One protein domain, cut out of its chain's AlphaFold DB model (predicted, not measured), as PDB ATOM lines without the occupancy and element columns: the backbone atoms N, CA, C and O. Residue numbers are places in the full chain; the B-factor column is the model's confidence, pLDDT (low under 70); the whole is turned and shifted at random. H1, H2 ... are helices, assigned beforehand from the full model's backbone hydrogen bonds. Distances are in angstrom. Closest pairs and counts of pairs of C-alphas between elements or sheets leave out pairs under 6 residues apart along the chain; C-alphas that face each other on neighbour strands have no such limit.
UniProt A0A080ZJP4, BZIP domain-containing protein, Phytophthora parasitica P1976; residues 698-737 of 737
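AT A GLANCE: This is residues 698 to 737 of the 737 residues of the protein "BZIP domain-containing protein" of Phytophthora parasitica P1976 (UniProt A0A080ZJP4). The model is a flat, open C of three helices, with H2, the longest, as its back, H1 folding back from the start of H2 to make a V with it, and H3 leading on from the other end of H2 toward a tail with no named element, residues 732 to 737. The middle of the C is empty, and residues 718 to 737, which take in the later part of H2, H3 and the tail, stick out free of the rest. The printed part has 40 residues, with three named helices in the order H1, H2, H3 and no named strand; its class is all helix. The whole is loose, with a radius of gyration of the C-alphas of 12.3 A, and the C-alphas span 35 by 21 by 9 A.

IN THESE COORDINATES: The longest helix, H2, holds residues 711 to 723 and measures 18.3 A from first to last C-alpha, with C-alpha 711 at (157.952, 163.743, 166.756) and C-alpha 723 at (163.901, 148.974, 175.715). Before it comes H1, residues 699 to 708, 14.8 A long, with C-alpha 699 at (175.412, 163.177, 167.375). After it comes H3, residues 725 to 731, 10.1 A long, which ends with C-alpha 731 at (176.651, 143.547, 171.590).

HOW THE PARTS SIT: H2 touches no helix, but is near H1. H1 and H2 are close but not clearly touching, with the C-alphas of Phe 705 and Leu 714 their closest, 7.2 A apart. They run opposite ways at a steep tilt of 41 degrees, and their centres are 13.1 A apart. H2 and H3 are also close but not clearly touching; their closest C-alphas, those of Thr 721 and Ile 728, are 7.9 A apart. These two run the same way at a steep tilt of 58 degrees, with 16.0 A from centre to centre. H1 and H3 are apart. In H2 and H3 every O i to N i+4 pair is within hydrogen-bond range, while in H1 4 of 6 are.

THE WHOLE: The two C-alphas farthest apart, those of Ser 710 and Asp 735, are 35.2 A from each other, while the first and last printed C-alphas, those of Ser 698 and Val 737, are 16.6 A apart. Val 737 is the chain's last residue. The printed part has no cut. The link from H1 to H2, of 2 residues, and the link from H2 to H3, of 1 residue, are both tight. The mean pLDDT of the printed part is 72.1, and 14 residues are under 70: residues 698 to 700, residue 726 and residues 728 to 737.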
ATOM      1  N   SER A 698     174.203 158.522 168.147       62.72
ATOM      2  CA  SER A 698     175.378 159.309 167.764       62.72
ATOM      3  C   SER A 698     174.945 160.734 167.378       62.72
ATOM      4  O   SER A 698     173.943 160.863 166.666       62.72
ATOM      5  N   PRO A 699     175.688 161.790 167.771       61.22
ATOM      6  CA  PRO A 699     175.412 163.177 167.375       61.22
ATOM      7  C   PRO A 699     175.131 163.331 165.873       61.22
ATOM      8  O   PRO A 699     174.227 164.057 165.459       61.22
ATOM      9  N   THR A 700     175.877 162.579 165.059       67.31
ATOM     10  CA  THR A 700     175.765 162.542 163.599       67.31
ATOM     11  C   THR A 700     174.446 161.923 163.124       67.31
ATOM     12  O   THR A 700     173.898 162.363 162.121       67.31
ATOM     13  N   LEU A 701     173.923 160.917 163.833       70.88
ATOM     14  CA  LEU A 701     172.682 160.215 163.480       70.88
ATOM     15  C   LEU A 701     171.432 160.918 164.021       70.88
ATOM     16  O   LEU A 701     170.424 160.965 163.320       70.88
ATOM     17  N   GLU A 702     171.484 161.488 165.232       75.75
ATOM     18  CA  GLU A 702     170.340 162.203 165.819       75.75
ATOM     19  C   GLU A 702     169.854 163.328 164.898       75.75
ATOM     20  O   GLU A 702     168.646 163.517 164.747       75.75
ATOM     21  N   ARG A 703     170.783 164.032 164.236       78.62
ATOM     22  CA  ARG A 703     170.451 165.053 163.241       78.62
ATOM     23  C   ARG A 703     169.576 164.488 162.118       78.62
ATOM     24  O   ARG A 703     168.488 165.009 161.902       78.62
ATOM     25  N   TYR A 704     170.011 163.417 161.453       83.81
ATOM     26  CA  TYR A 704     169.253 162.823 160.347       83.81
ATOM     27  C   TYR A 704     167.897 162.275 160.803       83.81
ATOM     28  O   TYR A 704     166.904 162.466 160.108       83.81
ATOM     29  N   PHE A 705     167.814 161.672 161.995       85.62
ATOM     30  CA  PHE A 705     166.523 161.265 162.556       85.62
ATOM     31  C   PHE A 705     165.604 162.468 162.826       85.62
ATOM     32  O   PHE A 705     164.419 162.395 162.515       85.62
ATOM     33  N   ARG A 706     166.117 163.593 163.343       84.25
ATOM     34  CA  ARG A 706     165.319 164.819 163.552       84.25
ATOM     35  C   ARG A 706     164.921 165.530 162.255       84.25
ATOM     36  O   ARG A 706     163.913 166.228 162.252       84.25
ATOM     37  N   GLU A 707     165.690 165.367 161.181       87.06
ATOM     38  CA  GLU A 707     165.373 165.903 159.849       87.06
ATOM     39  C   GLU A 707     164.389 165.003 159.070       87.06
ATOM     40  O   GLU A 707     163.613 165.516 158.266       87.06
ATOM     41  N   ALA A 708     164.383 163.682 159.311       90.12
ATOM     42  CA  ALA A 708     163.596 162.707 158.544       90.12
ATOM     43  C   ALA A 708     162.352 162.134 159.258       90.12
ATOM     44  O   ALA A 708     161.448 161.639 158.582       90.12
ATOM     45  N   CYS A 709     162.286 162.155 160.595       89.25
ATOM     46  CA  CYS A 709     161.208 161.527 161.368       89.25
ATOM     47  C   CYS A 709     160.287 162.544 162.060       89.25
ATOM     48  O   CYS A 709     160.715 163.594 162.535       89.25
ATOM     49  N   SER A 710     159.006 162.189 162.187       89.50
ATOM     50  CA  SER A 710     158.040 162.943 162.991       89.50
ATOM     51  C   SER A 710     158.354 162.857 164.493       89.50
ATOM     52  O   SER A 710     159.050 161.952 164.951       89.50
ATOM     53  N   PHE A 711     157.786 163.765 165.295       83.69
ATOM     54  CA  PHE A 711     157.952 163.743 166.756       83.69
ATOM     55  C   PHE A 711     157.505 162.410 167.391       83.69
ATOM     56  O   PHE A 711     158.182 161.888 168.274       83.69
ATOM     57  N   ASP A 712     156.409 161.826 166.902       85.94
ATOM     58  CA  ASP A 712     155.917 160.507 167.320       85.94
ATOM     59  C   ASP A 712     156.904 159.380 166.957       85.94
ATOM     60  O   ASP A 712     157.234 158.541 167.795       85.94
ATOM     61  N   GLN A 713     157.452 159.400 165.739       88.06
ATOM     62  CA  GLN A 713     158.480 158.445 165.312       88.06
ATOM     63  C   GLN A 713     159.765 158.581 166.143       88.06
ATOM     64  O   GLN A 713     160.358 157.570 166.513       88.06
ATOM     65  N   LEU A 714     160.168 159.804 166.503       84.62
ATOM     66  CA  LEU A 714     161.304 160.067 167.395       84.62
ATOM     67  C   LEU A 714     161.051 159.575 168.828       84.62
ATOM     68  O   LEU A 714     161.953 159.014 169.451       84.62
ATOM     69  N   GLN A 715     159.833 159.734 169.351       82.12
ATOM     70  CA  GLN A 715     159.452 159.201 170.662       82.12
ATOM     71  C   GLN A 715     159.465 157.662 170.660       82.12
ATOM     72  O   GLN A 715     160.037 157.054 171.567       82.12
ATOM     73  N   LYS A 716     158.931 157.033 169.605       86.56
ATOM     74  CA  LYS A 716     158.976 155.575 169.397       86.56
ATOM     75  C   LYS A 716     160.407 155.055 169.231       86.56
ATOM     76  O   LYS A 716     160.736 154.020 169.804       86.56
ATOM     77  N   LEU A 717     161.278 155.791 168.536       83.75
ATOM     78  CA  LEU A 717     162.706 155.479 168.422       83.75
ATOM     79  C   LEU A 717     163.407 155.536 169.788       83.75
ATOM     80  O   LEU A 717     164.104 154.589 170.147       83.75
ATOM     81  N   LEU A 718     163.180 156.585 170.587       79.44
ATOM     82  CA  LEU A 718     163.731 156.657 171.946       79.44
ATOM     83  C   LEU A 718     163.233 155.498 172.819       79.44
ATOM     84  O   LEU A 718     164.050 154.816 173.436       79.44
ATOM     85  N   GLN A 719     161.928 155.213 172.817       80.62
ATOM     86  CA  GLN A 719     161.349 154.080 173.545       80.62
ATOM     87  C   GLN A 719     161.938 152.733 173.099       80.62
ATOM     88  O   GLN A 719     162.256 151.893 173.945       80.62
ATOM     89  N   TRP A 720     162.138 152.532 171.794       83.56
ATOM     90  CA  TRP A 720     162.805 151.347 171.260       83.56
ATOM     91  C   TRP A 720     164.255 151.248 171.756       83.56
ATOM     92  O   TRP A 720     164.612 150.214 172.323       83.56
ATOM     93  N   THR A 721     165.059 152.316 171.645       76.12
ATOM     94  CA  THR A 721     166.462 152.309 172.117       76.12
ATOM     95  C   THR A 721     166.584 152.115 173.630       76.12
ATOM     96  O   THR A 721     167.519 151.468 174.093       76.12
ATOM     97  N   GLU A 722     165.636 152.624 174.419       73.06
ATOM     98  CA  GLU A 722     165.614 152.441 175.874       73.06
ATOM     99  C   GLU A 722     165.230 151.005 176.267       73.06
ATOM    100  O   GLU A 722     165.776 150.471 177.230       73.06
ATOM    101  N   THR A 723     164.344 150.365 175.497       78.75
ATOM    102  CA  THR A 723     163.901 148.974 175.715       78.75
ATOM    103  C   THR A 723     164.970 147.961 175.302       78.75
ATOM    104  O   THR A 723     165.206 146.992 176.016       78.75
ATOM    105  N   HIS A 724     165.663 148.205 174.185       74.19
ATOM    106  CA  HIS A 724     166.734 147.340 173.666       74.19
ATOM    107  C   HIS A 724     168.123 147.736 174.189       74.19
ATOM    108  O   HIS A 724     169.135 147.224 173.714       74.19
ATOM    109  N   ARG A 725     168.187 148.639 175.181       70.19
ATOM    110  CA  ARG A 725     169.427 149.221 175.708       70.19
ATOM    111  C   ARG A 725     170.480 148.178 176.049       70.19
ATOM    112  O   ARG A 725     171.632 148.371 175.694       70.19
ATOM    113  N   THR A 726     170.102 147.130 176.777       67.69
ATOM    114  CA  THR A 726     171.055 146.120 177.247       67.69
ATOM    115  C   THR A 726     171.728 145.422 176.078       67.69
ATOM    116  O   THR A 726     172.942 145.340 176.083       67.69
ATOM    117  N   VAL A 727     170.963 145.035 175.053       74.12
ATOM    118  CA  VAL A 727     171.476 144.446 173.806       74.12
ATOM    119  C   VAL A 727     172.433 145.419 173.108       74.12
ATOM    120  O   VAL A 727     173.553 145.056 172.772       74.12
ATOM    121  N   ILE A 728     172.040 146.692 172.975       67.56
ATOM    122  CA  ILE A 728     172.883 147.741 172.374       67.56
ATOM    123  C   ILE A 728     174.188 147.949 173.169       67.56
ATOM    124  O   ILE A 728     175.229 148.183 172.568       67.56
ATOM    125  N   GLU A 729     174.152 147.872 174.503       64.62
ATOM    126  CA  GLU A 729     175.314 148.081 175.384       64.62
ATOM    127  C   GLU A 729     176.158 146.808 175.626       64.62
ATOM    128  O   GLU A 729     177.258 146.937 176.160       64.62
ATOM    129  N   THR A 730     175.693 145.606 175.249       63.88
ATOM    130  CA  THR A 730     176.469 144.348 175.342       63.88
ATOM    131  C   THR A 730     177.001 143.849 174.006       63.88
ATOM    132  O   THR A 730     178.106 143.317 173.968       63.88
ATOM    133  N   ASP A 731     176.247 144.021 172.920       56.31
ATOM    134  CA  ASP A 731     176.651 143.547 171.590       56.31
ATOM    135  C   ASP A 731     177.623 144.541 170.923       56.31
ATOM    136  O   ASP A 731     178.421 144.164 170.067       56.31
ATOM    137  N   LEU A 732     177.612 145.808 171.359       51.28
ATOM    138  CA  LEU A 732     178.668 146.783 171.075       51.28
ATOM    139  C   LEU A 732     179.775 146.680 172.131       51.28
ATOM    140  O   LEU A 732     179.911 147.551 172.995       51.28
ATOM    141  N   SER A 733     180.574 145.615 172.040       41.03
ATOM    142  CA  SER A 733     181.818 145.491 172.805       41.03
ATOM    143  C   SER A 733     182.701 146.723 172.581       41.03
ATOM    144  O   SER A 733     183.122 147.017 171.462       41.03
ATOM    145  N   LEU A 734     182.955 147.462 173.661       47.12
ATOM    146  CA  LEU A 734     183.828 148.639 173.676       47.12
ATOM    147  C   LEU A 734     185.285 148.294 174.022       47.12
ATOM    148  O   LEU A 734     186.111 149.201 174.080       47.12
ATOM    149  N   ASP A 735     185.579 147.010 174.250       43.19
ATOM    150  CA  ASP A 735     186.919 146.492 174.545       43.19
ATOM    151  C   ASP A 735     187.608 145.895 173.288       43.19
ATOM    152  O   ASP A 735     188.781 145.533 173.349       43.19
ATOM    153  N   ASP A 736     186.908 145.840 172.143       37.53
ATOM    154  CA  ASP A 736     187.399 145.353 170.836       37.53
ATOM    155  C   ASP A 736     187.770 146.492 169.841       37.53
ATOM    156  O   ASP A 736     187.858 146.250 168.632       37.53
ATOM    157  N   VAL A 737     187.955 147.740 170.313       32.91
ATOM    158  CA  VAL A 737     188.208 148.950 169.483       32.91
ATOM    159  C   VAL A 737     189.350 149.821 170.014       32.91
ATOM    160  O   VAL A 737     189.224 150.334 171.148       32.91
TER     161      VAL A 737